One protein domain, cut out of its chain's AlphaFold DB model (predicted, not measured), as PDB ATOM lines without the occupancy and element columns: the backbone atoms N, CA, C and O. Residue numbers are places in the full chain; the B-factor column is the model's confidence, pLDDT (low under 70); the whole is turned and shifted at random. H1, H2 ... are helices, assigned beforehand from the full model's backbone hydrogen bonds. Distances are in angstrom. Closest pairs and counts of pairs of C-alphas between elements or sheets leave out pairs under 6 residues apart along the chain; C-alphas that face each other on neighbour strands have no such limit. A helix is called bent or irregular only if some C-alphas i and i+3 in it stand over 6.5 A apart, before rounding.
ATOM      1  N   ASN A  39      30.249  99.491 109.778       88.94
ATOM      2  CA  ASN A  39      30.191  98.859 111.082       88.94
ATOM      3  C   ASN A  39      31.393  97.938 111.287       88.94
ATOM      4  O   ASN A  39      32.062  97.514 110.344       88.94
ATOM      5  N   ILE A  40      31.672  97.591 112.543       87.88
ATOM      6  CA  ILE A  40      32.790  96.710 112.902       87.88
ATOM      7  C   ILE A  40      32.676  95.367 112.181       87.88
ATOM      8  O   ILE A  40      33.694  94.831 111.749       87.88
ATOM      9  N   ILE A  41      31.456  94.846 112.008       88.50
ATOM     10  CA  ILE A  41      31.219  93.605 111.265       88.50
ATOM     11  C   ILE A  41      31.807  93.662 109.848       88.50
ATOM     12  O   ILE A  41      32.478  92.714 109.448       88.50
ATOM     13  N   ASP A  42      31.694  94.799 109.158       85.00
ATOM     14  CA  ASP A  42      32.221  94.994 107.800       85.00
ATOM     15  C   ASP A  42      33.759  94.967 107.764       85.00
ATOM     16  O   ASP A  42      34.360  94.659 106.736       85.00
ATOM     17  N   LEU A  43      34.414  95.264 108.892       84.75
ATOM     18  CA  LEU A  43      35.875  95.214 109.034       84.75
ATOM     19  C   LEU A  43      36.396  93.801 109.310       84.75
ATOM     20  O   LEU A  43      37.567  93.498 109.055       84.75
ATOM     21  N   VAL A  44      35.553  92.946 109.889       85.31
ATOM     22  CA  VAL A  44      35.954  91.635 110.413       85.31
ATOM     23  C   VAL A  44      35.369  90.465 109.626       85.31
ATOM     24  O   VAL A  44      35.689  89.320 109.941       85.31
ATOM     25  N   THR A  45      34.566  90.723 108.592       85.31
ATOM     26  CA  THR A  45      34.095  89.723 107.626       85.31
ATOM     27  C   THR A  45      34.626  89.997 106.220       85.31
ATOM     28  O   THR A  45      34.953  91.130 105.879       85.31
ATOM     29  N   ASP A  46      34.737  88.964 105.392       82.06
ATOM     30  CA  ASP A  46      34.975  89.101 103.955       82.06
ATOM     31  C   ASP A  46      33.665  89.273 103.157       82.06
ATOM     32  O   ASP A  46      32.568  89.330 103.717       82.06
ATOM     33  N   ASN A  47      33.776  89.353 101.826       78.25
ATOM     34  CA  ASN A  47      32.631  89.528 100.922       78.25
ATOM     35  C   ASN A  47      31.640  88.349 100.937       78.25
ATOM     36  O   ASN A  47      30.508  88.513 100.484       78.25
ATOM     37  N   ASP A  48      32.054  87.181 101.437       84.00
ATOM     38  CA  ASP A  48      31.209  85.995 101.586       84.00
ATOM     39  C   ASP A  48      30.571  85.926 102.992       84.00
ATOM     40  O   ASP A  48      29.848  84.978 103.310       84.00
ATOM     41  N   GLY A  49      30.808  86.939 103.838       84.88
ATOM     42  CA  GLY A  49      30.318  87.018 105.215       84.88
ATOM     43  C   GLY A  49      31.093  86.132 106.192       84.88
ATOM     44  O   GLY A  49      30.602  85.855 107.289       84.88
ATOM     45  N   VAL A  50      32.283  85.657 105.816       90.12
ATOM     46  CA  VAL A  50      33.131  84.803 106.654       90.12
ATOM     47  C   VAL A  50      34.075  85.669 107.478       90.12
ATOM     48  O   VAL A  50      34.670  86.616 106.971       90.12
ATOM     49  N   TYR A  51      34.239  85.339 108.762       89.62
ATOM     50  CA  TYR A  51      35.169  86.053 109.631       89.62
ATOM     51  C   TYR A  51      36.607  85.978 109.111       89.62
ATOM     52  O   TYR A  51      37.141  84.901 108.839       89.62
ATOM     53  N   ASN A  52      37.236  87.141 109.002       84.31
ATOM     54  CA  ASN A  52      38.573  87.304 108.460       84.31
ATOM     55  C   ASN A  52      39.647  87.252 109.570       84.31
ATOM     56  O   ASN A  52      39.357  87.074 110.754       84.31
ATOM     57  N   ASN A  53      40.925  87.417 109.212       83.75
ATOM     58  CA  ASN A  53      42.018  87.355 110.194       83.75
ATOM     59  C   ASN A  53      41.930  88.439 111.282       83.75
ATOM     60  O   ASN A  53      42.368  88.194 112.406       83.75
ATOM     61  N   THR A  54      41.344  89.603 110.989       82.25
ATOM     62  CA  THR A  54      41.128  90.669 111.979       82.25
ATOM     63  C   THR A  54      40.223  90.184 113.105       82.25
ATOM     64  O   THR A  54      40.565  90.381 114.270       82.25
ATOM     65  N   TYR A  55      39.130  89.481 112.778       86.94
ATOM     66  CA  TYR A  55      38.250  88.867 113.778       86.94
ATOM     67  C   TYR A  55      39.046  87.975 114.740       86.94
ATOM     68  O   TYR A  55      39.005  88.158 115.959       86.94
ATOM     69  N   TYR A  56      39.805  87.023 114.189       85.62
ATOM     70  CA  TYR A  56      40.537  86.045 114.991       85.62
ATOM     71  C   TYR A  56      41.658  86.685 115.811       85.62
ATOM     72  O   TYR A  56      41.873  86.286 116.956       85.62
ATOM     73  N   ASN A  57      42.335  87.699 115.269       83.75
ATOM     74  CA  ASN A  57      43.353  88.453 115.994       83.75
ATOM     75  C   ASN A  57      42.747  89.192 117.190       83.75
ATOM     76  O   ASN A  57      43.226  89.011 118.303       83.75
ATOM     77  N   VAL A  58      41.661  89.949 116.994       84.00
ATOM     78  CA  VAL A  58      40.980  90.676 118.082       84.00
ATOM     79  C   VAL A  58      40.471  89.709 119.148       84.00
ATOM     80  O   VAL A  58      40.723  89.904 120.336       84.00
ATOM     81  N   ARG A  59      39.812  88.623 118.734       89.00
ATOM     82  CA  ARG A  59      39.301  87.589 119.642       89.00
ATOM     83  C   ARG A  59      40.409  86.984 120.507       89.00
ATOM     84  O   ARG A  59      40.229  86.814 121.711       89.00
ATOM     85  N   ASN A  60      41.544  86.641 119.901       87.56
ATOM     86  CA  ASN A  60      42.667  86.036 120.614       87.56
ATOM     87  C   ASN A  60      43.391  87.049 121.507       87.56
ATOM     88  O   ASN A  60      43.778  86.705 122.619       87.56
ATOM     89  N   GLU A  61      43.538  88.294 121.052       86.56
ATOM     90  CA  GLU A  61      44.221  89.355 121.797       86.56
ATOM     91  C   GLU A  61      43.443  89.770 123.052       86.56
ATOM     92  O   GLU A  61      44.033  89.986 124.113       86.56
ATOM     93  N   LEU A  62      42.111  89.820 122.957       87.00
ATOM     94  CA  LEU A  62      41.217  90.048 124.095       87.00
ATOM     95  C   LEU A  62      41.015  88.784 124.960       87.00
ATOM     96  O   LEU A  62      40.466  88.876 126.063       87.00
ATOM     97  N   ASP A  63      41.460  87.616 124.487       92.19
ATOM     98  CA  ASP A  63      41.229  86.301 125.101       92.19
ATOM     99  C   ASP A  63      39.734  86.045 125.370       92.19
ATOM    100  O   ASP A  63      39.296  85.871 126.509       92.19
ATOM    101  N   ILE A  64      38.914  86.127 124.322       91.00
ATOM    102  CA  ILE A  64      37.451  86.017 124.411       91.00
ATOM    103  C   ILE A  64      36.898  84.881 123.550       91.00
ATOM    104  O   ILE A  64      37.515  84.397 122.598       91.00
ATOM    105  N   THR A  65      35.702  84.436 123.900       96.25
ATOM    106  CA  THR A  65      34.891  83.481 123.149       96.25
ATOM    107  C   THR A  65      34.218  84.139 121.944       96.25
ATOM    108  O   THR A  65      34.094  85.359 121.866       96.25
ATOM    109  N   ASP A  66      33.705  83.329 121.013       93.88
ATOM    110  CA  ASP A  66      32.967  83.851 119.852       93.88
ATOM    111  C   ASP A  66      31.658  84.548 120.249       93.88
ATOM    112  O   ASP A  66      31.239  85.509 119.610       93.88
ATOM    113  N   SER A  67      31.028  84.104 121.344       95.56
ATOM    114  CA  SER A  67      29.829  84.760 121.874       95.56
ATOM    115  C   SER A  67      30.142  86.147 122.429       95.56
ATOM    116  O   SER A  67      29.343  87.058 122.259       95.56
ATOM    117  N   GLU A  68      31.285  86.316 123.092       94.56
ATOM    118  CA  GLU A  68      31.736  87.618 123.593       94.56
ATOM    119  C   GLU A  68      32.191  88.518 122.441       94.56
ATOM    120  O   GLU A  68      31.819  89.687 122.396       94.56
ATOM    121  N   ALA A  69      32.918  87.971 121.462       91.06
ATOM    122  CA  ALA A  69      33.297  88.704 120.256       91.06
ATOM    123  C   ALA A  69      32.061  89.196 119.487       91.06
ATOM    124  O   ALA A  69      32.046  90.330 119.018       91.06
ATOM    125  N   SER A  70      30.994  88.389 119.435       91.56
ATOM    126  CA  SER A  70      29.717  88.772 118.819       91.56
ATOM    127  C   SER A  70      29.095  90.014 119.465       91.56
ATOM    128  O   SER A  70      28.544  90.844 118.752       91.56
ATOM    129  N   ILE A  71      29.227  90.185 120.787       93.06
ATOM    130  CA  ILE A  71      28.751  91.388 121.494       93.06
ATOM    131  C   ILE A  71      29.531  92.624 121.029       93.06
ATOM    132  O   ILE A  71      28.936  93.665 120.779       93.06
ATOM    133  N   ILE A  72      30.854  92.509 120.870       90.56
ATOM    134  CA  ILE A  72      31.714  93.625 120.444       90.56
ATOM    135  C   ILE A  72      31.400  94.045 119.007       90.56
ATOM    136  O   ILE A  72      31.198  95.224 118.741       90.56
ATOM    137  N   ILE A  73      31.355  93.091 118.072       90.31
ATOM    138  CA  ILE A  73      31.190  93.398 116.638       90.31
ATOM    139  C   ILE A  73      29.778  93.898 116.294       90.31
ATOM    140  O   ILE A  73      29.583  94.472 115.226       90.31
ATOM    141  N   GLN A  74      28.805  93.660 117.180       91.06
ATOM    142  CA  GLN A  74      27.418  94.129 117.070       91.06
ATOM    143  C   GLN A  74      27.139  95.354 117.956       91.06
ATOM    144  O   GLN A  74      25.987  95.756 118.091       91.06
ATOM    145  N   SER A  75      28.163  95.935 118.586       91.38
ATOM    146  CA  SER A  75      28.001  97.082 119.477       91.38
ATOM    147  C   SER A  75      27.721  98.363 118.692       91.38
ATOM    148  O   SER A  75      28.616  98.911 118.045       91.38
ATOM    149  N   ASP A  76      26.501  98.889 118.813       93.56
ATOM    150  CA  ASP A  76      26.115 100.176 118.217       93.56
ATOM    151  C   ASP A  76      26.996 101.325 118.727       93.56
ATOM    152  O   ASP A  76      27.436 102.176 117.955       93.56
ATOM    153  N   SER A  77      27.322 101.324 120.025       93.00
ATOM    154  CA  SER A  77      28.198 102.339 120.619       93.00
ATOM    155  C   SER A  77      29.607 102.282 120.026       93.00
ATOM    156  O   SER A  77      30.186 103.320 119.711       93.00
ATOM    157  N   LEU A  78      30.185 101.092 119.835       91.56
ATOM    158  CA  LEU A  78      31.511 100.991 119.222       91.56
ATOM    159  C   LEU A  78      31.487 101.293 117.715       91.56
ATOM    160  O   LEU A  78      32.464 101.844 117.206       91.56
ATOM    161  N   ASN A  79      30.383 101.015 117.015       89.81
ATOM    162  CA  ASN A  79      30.188 101.464 115.631       89.81
ATOM    163  C   ASN A  79      30.158 102.999 115.535       89.81
ATOM    164  O   ASN A  79      30.762 103.577 114.630       89.81
ATOM    165  N   GLU A  80      29.541 103.683 116.501       91.25
ATOM    166  CA  GLU A  80      29.562 105.149 116.581       91.25
ATOM    167  C   GLU A  80      30.994 105.681 116.784       91.25
ATOM    168  O   GLU A  80      31.421 106.604 116.086       91.25
ATOM    169  N   ALA A  81      31.785 105.049 117.659       89.81
ATOM    170  CA  ALA A  81      33.203 105.381 117.822       89.81
ATOM    171  C   ALA A  81      34.005 105.174 116.528       89.81
ATOM    172  O   ALA A  81      34.807 106.035 116.154       89.81
ATOM    173  N   LEU A  82      33.780 104.059 115.824       89.94
ATOM    174  CA  LEU A  82      34.402 103.775 114.531       89.94
ATOM    175  C   LEU A  82      34.080 104.876 113.514       89.94
ATOM    176  O   LEU A  82      34.988 105.375 112.851       89.94
ATOM    177  N   HIS A  83      32.819 105.298 113.421       88.81
ATOM    178  CA  HIS A  83      32.408 106.354 112.500       88.81
ATOM    179  C   HIS A  83      33.141 107.678 112.769       88.81
ATOM    180  O   HIS A  83      33.623 108.314 111.832       88.81
ATOM    181  N   LEU A  84      33.310 108.062 114.039       90.88
ATOM    182  CA  LEU A  84      34.070 109.261 114.417       90.88
ATOM    183  C   LEU A  84      35.548 109.172 114.012       90.88
ATOM    184  O   LEU A  84      36.120 110.150 113.526       90.88
ATOM    185  N   VAL A  85      36.165 107.999 114.170       90.19
ATOM    186  CA  VAL A  85      37.550 107.761 113.734       90.19
ATOM    187  C   VAL A  85      37.663 107.833 112.210       90.19
ATOM    188  O   VAL A  85      38.563 108.497 111.694       90.19
ATOM    189  N   LEU A  86      36.739 107.209 111.473       88.06
ATOM    190  CA  LEU A  86      36.712 107.272 110.009       88.06
ATOM    191  C   LEU A  86      36.518 108.710 109.509       88.06
ATOM    192  O   LEU A  86      37.220 109.131 108.590       88.06
ATOM    193  N   GLN A  87      35.628 109.485 110.133       87.44
ATOM    194  CA  GLN A  87      35.414 110.890 109.779       87.44
ATOM    195  C   GLN A  87      36.680 111.724 110.022       87.44
ATOM    196  O   GLN A  87      37.102 112.470 109.140       87.44
ATOM    197  N   SER A  88      37.357 111.526 111.157       91.00
ATOM    198  CA  SER A  88      38.656 112.153 111.429       91.00
ATOM    199  C   SER A  88      39.712 111.813 110.363       91.00
ATOM    200  O   SER A  88      40.477 112.688 109.947       91.00
ATOM    201  N   LEU A  89      39.749 110.566 109.882       88.19
ATOM    202  CA  LEU A  89      40.660 110.148 108.812       88.19
ATOM    203  C   LEU A  89      40.343 110.828 107.480       88.19
ATOM    204  O   LEU A  89      41.266 111.302 106.814       88.19
ATOM    205  N   VAL A  90      39.065 110.911 107.103       85.75
ATOM    206  CA  VAL A  90      38.623 111.638 105.902       85.75
ATOM    207  C   VAL A  90      39.002 113.114 106.011       85.75
ATOM    208  O   VAL A  90      39.620 113.661 105.093       85.75
ATOM    209  N   ASP A  91      38.733 113.748 107.150       89.25
ATOM    210  CA  ASP A  91      39.049 115.158 107.360       89.25
ATOM    211  C   ASP A  91      40.553 115.433 107.293       89.25
ATOM    212  O   ASP A  91      40.996 116.382 106.636       89.25
ATOM    213  N   TYR A  92      41.357 114.575 107.919       90.75
ATOM    214  CA  TYR A  92      42.807 114.709 107.928       90.75
ATOM    215  C   TYR A  92      43.428 114.451 106.549       90.75
ATOM    216  O   TYR A  92      44.199 115.274 106.049       90.75
ATOM    217  N   LYS A  93      43.103 113.317 105.916       85.56
ATOM    218  CA  LYS A  93      43.766 112.855 104.684       85.56
ATOM    219  C   LYS A  93      43.214 113.513 103.424       85.56
ATOM    220  O   LYS A  93      43.978 113.766 102.494       85.56
ATOM    221  N   ILE A  94      41.910 113.776 103.382       85.38
ATOM    222  CA  ILE A  94      41.207 114.173 102.157       85.38
ATOM    223  C   ILE A  94      40.863 115.653 102.191       85.38
ATOM    224  O   ILE A  94      41.274 116.388 101.291       85.38
ATOM    225  N   ASN A  95      40.219 116.113 103.267       87.69
ATOM    226  CA  ASN A  95      39.911 117.536 103.448       87.69
ATOM    227  C   ASN A  95      41.155 118.351 103.870       87.69
ATOM    228  O   ASN A  95      41.096 119.576 103.956       87.69
ATOM    229  N   LYS A  96      42.306 117.688 104.090       89.06
ATOM    230  CA  LYS A  96      43.606 118.288 104.454       89.06
ATOM    231  C   LYS A  96      43.544 119.132 105.732       89.06
ATOM    232  O   LYS A  96      44.314 120.081 105.904       89.06
ATOM    233  N   ASN A  97      42.641 118.781 106.644       92.31
ATOM    234  CA  ASN A  97      42.512 119.419 107.942       92.31
ATOM    235  C   ASN A  97      43.465 118.760 108.951       92.31
ATOM    236  O   ASN A  97      43.120 117.788 109.617       92.31
ATOM    237  N   ASN A  98      44.670 119.317 109.105       91.75
ATOM    238  CA  ASN A  98      45.673 118.779 110.033       91.75
ATOM    239  C   ASN A  98      45.197 118.719 111.496       91.75
ATOM    240  O   ASN A  98      45.679 117.879 112.252       91.75
ATOM    241  N   SER A  99      44.260 119.585 111.893       93.62
ATOM    242  CA  SER A  99      43.691 119.602 113.244       93.62
ATOM    243  C   SER A  99      42.683 118.479 113.492       93.62
ATOM    244  O   SER A  99      42.299 118.279 114.636       93.62
ATOM    245  N   ALA A 100      42.261 117.751 112.454       93.69
ATOM    246  CA  ALA A 100      41.360 116.613 112.595       93.69
ATOM    247  C   ALA A 100      42.064 115.337 113.077       93.69
ATOM    248  O   ALA A 100      41.378 114.401 113.474       93.69
ATOM    249  N   ARG A 101      43.407 115.273 113.051       94.69
ATOM    250  CA  ARG A 101      44.158 114.113 113.553       94.69
ATOM    251  C   ARG A 101      43.952 113.967 115.061       94.69
ATOM    252  O   ARG A 101      44.424 114.802 115.827       94.69
ATOM    253  N   LEU A 102      43.315 112.873 115.465       94.38
ATOM    254  CA  LEU A 102      43.162 112.475 116.857       94.38
ATOM    255  C   LEU A 102      44.531 112.140 117.444       94.38
ATOM    256  O   LEU A 102      45.297 111.359 116.874       94.38
ATOM    257  N   SER A 103      44.821 112.691 118.613       96.19
ATOM    258  CA  SER A 103      45.915 112.239 119.468       96.19
ATOM    259  C   SER A 103      45.615 110.869 120.083       96.19
ATOM    260  O   SER A 103      44.464 110.432 120.144       96.19
ATOM    261  N   ASN A 104      46.642 110.211 120.631       93.19
ATOM    262  CA  ASN A 104      46.473 108.952 121.368       93.19
ATOM    263  C   ASN A 104      45.443 109.098 122.497       93.19
ATOM    264  O   ASN A 104      44.620 108.213 122.702       93.19
ATOM    265  N   GLN A 105      45.450 110.234 123.203       97.12
ATOM    266  CA  GLN A 105      44.509 110.479 124.292       97.12
ATOM    267  C   GLN A 105      43.068 110.617 123.790       97.12
ATOM    268  O   GLN A 105      42.159 110.077 124.413       97.12
ATOM    269  N   GLU A 106      42.846 111.329 122.686       96.94
ATOM    270  CA  GLU A 106      41.506 111.493 122.111       96.94
ATOM    271  C   GLU A 106      40.968 110.165 121.580       96.94
ATOM    272  O   GLU A 106      39.836 109.803 121.891       96.94
ATOM    273  N   LEU A 107      41.799 109.397 120.866       93.81
ATOM    274  CA  LEU A 107      41.424 108.070 120.381       93.81
ATOM    275  C   LEU A 107      41.109 107.111 121.540       93.81
ATOM    276  O   LEU A 107      40.102 106.408 121.501       93.81
ATOM    277  N   TYR A 108      41.919 107.116 122.603       91.69
ATOM    278  CA  TYR A 108      41.661 106.300 123.791       91.69
ATOM    279  C   TYR A 108      40.366 106.713 124.494       91.69
ATOM    280  O   TYR A 108      39.585 105.853 124.890       91.69
ATOM    281  N   ASN A 109      40.118 108.019 124.626       96.06
ATOM    282  CA  ASN A 109      38.903 108.529 125.256       96.06
ATOM    283  C   ASN A 109      37.648 108.129 124.478       96.06
ATOM    284  O   ASN A 109      36.665 107.762 125.114       96.06
ATOM    285  N   LEU A 110      37.692 108.133 123.139       94.81
ATOM    286  CA  LEU A 110      36.597 107.605 122.322       94.81
ATOM    287  C   LEU A 110      36.348 106.130 122.652       94.81
ATOM    288  O   LEU A 110      35.231 105.757 122.994       94.81
ATOM    289  N   ILE A 111      37.386 105.292 122.637       91.81
ATOM    290  CA  ILE A 111      37.219 103.868 122.959       91.81
ATOM    291  C   ILE A 111      36.647 103.695 124.372       91.81
ATOM    292  O   ILE A 111      35.686 102.952 124.558       91.81
ATOM    293  N   LEU A 112      37.188 104.407 125.362       92.69
ATOM    294  CA  LEU A 112      36.747 104.346 126.754       92.69
ATOM    295  C   LEU A 112      35.279 104.761 126.918       92.69
ATOM    296  O   LEU A 112      34.515 104.063 127.589       92.69
ATOM    297  N   GLU A 113      34.886 105.893 126.341       96.06
ATOM    298  CA  GLU A 113      33.530 106.434 126.439       96.06
ATOM    299  C   GLU A 113      32.522 105.483 125.798       96.06
ATOM    300  O   GLU A 113      31.567 105.060 126.452       96.06
ATOM    301  N   TYR A 114      32.768 105.082 124.552       95.62
ATOM    302  CA  TYR A 114      31.831 104.269 123.784       95.62
ATOM    303  C   TYR A 114      31.774 102.813 124.250       95.62
ATOM    304  O   TYR A 114      30.698 102.218 124.250       95.62
ATOM    305  N   THR A 115      32.877 102.263 124.767       92.56
ATOM    306  CA  THR A 115      32.856 100.966 125.462       92.56
ATOM    307  C   THR A 115      31.976 101.035 126.711       92.56
ATOM    308  O   THR A 115      31.180 100.135 126.976       92.56
ATOM    309  N   ASN A 116      32.076 102.114 127.492       94.56
ATOM    310  CA  ASN A 116      31.265 102.266 128.699       94.56
ATOM    311  C   ASN A 116      29.792 102.569 128.402       94.56
ATOM    312  O   ASN A 116      28.940 102.116 129.172       94.56
ATOM    313  N   LYS A 117      29.506 103.259 127.290       95.62
ATOM    314  CA  LYS A 117      28.157 103.579 126.794       95.62
ATOM    315  C   LYS A 117      27.350 102.340 126.394       95.62
ATOM    316  O   LYS A 117      26.128 102.378 126.459       95.62
ATOM    317  N   ASP A 118      27.996 101.245 125.993       92.25
ATOM    318  CA  ASP A 118      27.301 100.001 125.646       92.25
ATOM    319  C   ASP A 118      26.708  99.312 126.891       92.25
ATOM    320  O   ASP A 118      27.427  98.740 127.709       92.25
ATOM    321  N   GLU A 119      25.387  99.362 127.058       93.75
ATOM    322  CA  GLU A 119      24.697  98.750 128.203       93.75
ATOM    323  C   GLU A 119      24.616  97.216 128.132       93.75
ATOM    324  O   GLU A 119      24.511  96.563 129.173       93.75
ATOM    325  N   ALA A 120      24.667  96.632 126.931       92.19
ATOM    326  CA  ALA A 120      24.577  95.187 126.726       92.19
ATOM    327  C   ALA A 120      25.915  94.483 126.998       92.19
ATOM    328  O   ALA A 120      25.945  93.292 127.324       92.19
ATOM    329  N   MET A 121      27.024  95.217 126.897       94.62
ATOM    330  CA  MET A 121      28.358  94.692 127.142       94.62
ATOM    331  C   MET A 121      28.626  94.477 128.644       94.62
ATOM    332  O   MET A 121      28.539  95.416 129.442       94.62
ATOM    333  N   PRO A 122      29.007  93.260 129.072       97.00
ATOM    334  CA  PRO A 122      29.308  93.002 130.473       97.00
ATOM    335  C   PRO A 122      30.612  93.689 130.902       97.00
ATOM    336  O   PRO A 122      31.557  93.800 130.125       97.00
ATOM    337  N   SER A 123      30.693  94.102 132.171       97.69
ATOM    338  CA  SER A 123      31.814  94.900 132.694       97.69
ATOM    339  C   SER A 123      33.188  94.263 132.468       97.69
ATOM    340  O   SER A 123      34.099  94.950 132.037       97.69
ATOM    341  N   TYR A 124      33.326  92.945 132.655       97.19
ATOM    342  CA  TYR A 124      34.610  92.268 132.433       97.19
ATOM    343  C   TYR A 124      35.090  92.361 130.974       97.19
ATOM    344  O   TYR A 124      36.290  92.321 130.713       97.19
ATOM    345  N   LEU A 125      34.163  92.455 130.013       94.44
ATOM    346  CA  LEU A 125      34.488  92.593 128.596       94.44
ATOM    347  C   LEU A 125      34.888  94.036 128.278       94.44
ATOM    348  O   LEU A 125      35.855  94.246 127.549       94.44
ATOM    349  N   LYS A 126      34.212  95.012 128.901       94.88
ATOM    350  CA  LYS A 126      34.609  96.427 128.852       94.88
ATOM    351  C   LYS A 126      36.038  96.611 129.352       94.88
ATOM    352  O   LYS A 126      36.848  97.212 128.652       94.88
ATOM    353  N   ASP A 127      36.358  96.030 130.508       94.94
ATOM    354  CA  ASP A 127      37.690  96.108 131.116       94.94
ATOM    355  C   ASP A 127      38.764  95.560 130.162       94.94
ATOM    356  O   ASP A 127      39.762  96.226 129.906       94.94
ATOM    357  N   LYS A 128      38.519  94.400 129.532       91.81
ATOM    358  CA  LYS A 128      39.434  93.814 128.534       91.81
ATOM    359  C   LYS A 128      39.699  94.741 127.347       91.81
ATOM    360  O   LYS A 128      40.852  94.886 126.939       91.81
ATOM    361  N   ILE A 129      38.652  95.351 126.786       91.81
ATOM    362  CA  ILE A 129      38.775  96.285 125.655       91.81
ATOM    363  C   ILE A 129      39.576  97.516 126.072       91.81
ATOM    364  O   ILE A 129      40.511  97.903 125.372       91.81
ATOM    365  N   ILE A 130      39.239  98.112 127.216       90.88
ATOM    366  CA  ILE A 130      39.878  99.328 127.729       90.88
ATOM    367  C   ILE A 130      41.361  99.075 128.026       90.88
ATOM    368  O   ILE A 130      42.216  99.834 127.561       90.88
ATOM    369  N   ASP A 131      41.684  97.980 128.716       88.62
ATOM    370  CA  ASP A 131      43.057  97.619 129.076       88.62
ATOM    371  C   ASP A 131      43.927  97.398 127.835       88.62
ATOM    372  O   ASP A 131      45.027  97.946 127.725       88.62
ATOM    373  N   LYS A 132      43.427  96.627 126.863       87.00
ATOM    374  CA  LYS A 132      44.157  96.345 125.619       87.00
ATOM    375  C   LYS A 132      44.296  97.587 124.751       87.00
ATOM    376  O   LYS A 132      45.366  97.817 124.192       87.00
ATOM    377  N   SER A 133      43.271  98.431 124.709       86.88
ATOM    378  CA  SER A 133      43.339  99.709 124.001       86.88
ATOM    379  C   SER A 133      44.406 100.617 124.598       86.88
ATOM    380  O   SER A 133      45.197 101.173 123.848       86.88
ATOM    381  N   ASN A 134      44.507 100.710 125.926       85.50
ATOM    382  CA  ASN A 134      45.550 101.501 126.584       85.50
ATOM    383  C   ASN A 134      46.971 101.008 126.247       85.50
ATOM    384  O   ASN A 134      47.886 101.813 126.102       85.50
ATOM    385  N   ILE A 135      47.158  99.691 126.099       87.94
ATOM    386  CA  ILE A 135      48.449  99.090 125.726       87.94
ATOM    387  C   ILE A 135      48.831  99.448 124.285       87.94
ATOM    388  O   ILE A 135      49.972  99.833 124.038       87.94
ATOM    389  N   TYR A 136      47.889  99.333 123.346       85.38
ATOM    390  CA  TYR A 136      48.165  99.441 121.909       85.38
ATOM    391  C   TYR A 136      47.849 100.809 121.298       85.38
ATOM    392  O   TYR A 136      48.041 100.992 120.099       85.38
ATOM    393  N   ILE A 137      47.379 101.785 122.081       88.19
ATOM    394  CA  ILE A 137      46.834 103.038 121.539       88.19
ATOM    395  C   ILE A 137      47.804 103.784 120.621       88.19
ATOM    396  O   ILE A 137      47.381 104.332 119.607       88.19
ATOM    397  N   THR A 138      49.094 103.795 120.959       86.19
ATOM    398  CA  THR A 138      50.124 104.457 120.151       86.19
ATOM    399  C   THR A 138      50.286 103.757 118.810       86.19
ATOM    400  O   THR A 138      50.184 104.414 117.779       86.19
ATOM    401  N   ASP A 139      50.445 102.432 118.823       84.06
ATOM    402  CA  ASP A 139      50.602 101.635 117.605       84.06
ATOM    403  C   ASP A 139      49.366 101.758 116.706       84.06
ATOM    404  O   ASP A 139      49.489 101.893 115.492       84.06
ATOM    405  N   VAL A 140      48.167 101.764 117.300       83.38
ATOM    406  CA  VAL A 140      46.905 101.953 116.574       83.38
ATOM    407  C   VAL A 140      46.815 103.360 115.984       83.38
ATOM    408  O   VAL A 140      46.433 103.496 114.825       83.38
ATOM    409  N   ASN A 141      47.149 104.411 116.738       86.19
ATOM    410  CA  ASN A 141      47.074 105.786 116.236       86.19
ATOM    411  C   ASN A 141      48.066 106.026 115.094       86.19
ATOM    412  O   ASN A 141      47.677 106.563 114.055       86.19
ATOM    413  N   ASP A 142      49.316 105.592 115.264       86.12
ATOM    414  CA  ASP A 142      50.339 105.675 114.222       86.12
ATOM    415  C   ASP A 142      49.884 104.905 112.985       86.12
ATOM    416  O   ASP A 142      49.865 105.458 111.886       86.12
ATOM    417  N   PHE A 143      49.388 103.681 113.182       83.69
ATOM    418  CA  PHE A 143      48.845 102.875 112.104       83.69
ATOM    419  C   PHE A 143      47.728 103.606 111.337       83.69
ATOM    420  O   PHE A 143      47.835 103.769 110.122       83.69
ATOM    421  N   LEU A 144      46.690 104.092 112.029       84.25
ATOM    422  CA  LEU A 144      45.537 104.769 111.423       84.25
ATOM    423  C   LEU A 144      45.943 105.987 110.589       84.25
ATOM    424  O   LEU A 144      45.380 106.208 109.520       84.25
ATOM    425  N   TYR A 145      46.916 106.782 111.036       83.44
ATOM    426  CA  TYR A 145      47.338 107.975 110.296       83.44
ATOM    427  C   TYR A 145      48.461 107.725 109.290       83.44
ATOM    428  O   TYR A 145      48.710 108.603 108.459       83.44
ATOM    429  N   ASP A 146      49.057 106.537 109.273       85.00
ATOM    430  CA  ASP A 146      49.993 106.104 108.234       85.00
ATOM    431  C   ASP A 146      49.295 105.436 107.041       85.00
ATOM    432  O   ASP A 146      49.884 105.352 105.962       85.00
ATOM    433  N   ILE A 147      48.022 105.039 107.174       78.56
ATOM    434  CA  ILE A 147      47.288 104.386 106.082       78.56
ATOM    435  C   ILE A 147      47.180 105.255 104.828       78.56
ATOM    436  O   ILE A 147      47.037 106.489 104.877       78.56
ATOM    437  N   GLU A 148      47.203 104.574 103.685       75.38
ATOM    438  CA  GLU A 148      46.861 105.166 102.402       75.38
ATOM    439  C   GLU A 148      45.338 105.270 102.274       75.38
ATOM    440  O   GLU A 148      44.598 104.318 102.539       75.38
TER     441      GLU A 148
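AT A GLANCE: This is residues 39 to 148 of the 155 residues of an uncharacterized protein of Clostridium sp. CAG:914 (UniProt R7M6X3). Three longer helical pieces, H4, H5 and H6a, run to and fro side by side, with H5 in the middle; H6 then bends steeply, and its arm H6b turns aside and comes near the later part of H4, at Leu 89 and Tyr 145. Three short helices, H1, H2 and H3, gather as a group toward the end where H4 begins: H1 comes next to residues 78 to 82 of H4, H3 comes near H6a at Leu 125, and H2 comes near H6a at Lys 132. You will find 110 printed residues with six named helices, H1 to H6 in chain order, and no named strand: the class is all helix. The whole is compact, with a radius of gyration of the C-alphas of 14.1 A and spans of 40 by 32 by 22 A.

IN THESE COORDINATES: Find C-alpha 40 at (32.790, 96.710, 112.902), where H1 begins; it runs to residue 44. H2 covers residues 53 to 61, 12.0 A long, and H3 residues 66 to 73, 10.2 A. Look next at C-alpha 76 at (26.115, 100.176, 118.217): from there H4 runs 25.6 A to residue 93. H5, residues 104 to 117, measures 19.8 A. H6, residues 123 to 146, was assigned as one helix by its hydrogen bonds but is bent, with C-alphas 135 and 138 7.9 A apart. Its arm H6a, residues 123 to 135, is 18.5 A long; H6b, residues 138 to 146, is 12.0 A long and ends at C-alpha 146, (49.993, 106.104, 108.234).

HOW THE PARTS SIT: Start at H5, which forms a helical hairpin with H4: they touch at a shallow tilt of 23 degrees, opposite ways, closest at the C-alphas of Ser 77 and Tyr 114, 5.2 A. H4 touches H5 with residues 77 to 85 alone. H5 and H6a form a second hairpin at 6 degrees, also a shallow tilt, closest at the C-alphas of Thr 115 and Lys 126, 5.9 A. H4 and H6a are apart. The arms of H6 stand at 68 degrees, a steep tilt only just short of perpendicular. H6b and H4 are close but not clearly touching; their closest C-alphas, Leu 89 and Tyr 145, are 7.2 A apart. H1 touches H2, closest at the C-alphas of Val 44 and Tyr 55, 4.9 A. H3 touches no helix; its closest C-alphas with H1 are Ile 73 and Ile 40, 5.2 A. In H1 to H5 and both arms of H6, every backbone O i to N i+4 pair is within hydrogen-bond range.

THE WHOLE: Look to Thr 65 and Lys 96 for the two C-alphas farthest apart, 40.5 A. The printed part, residues 39 to 148, has no cut, and no link is long. Its mean pLDDT is 89.7, and no printed residue is under 70.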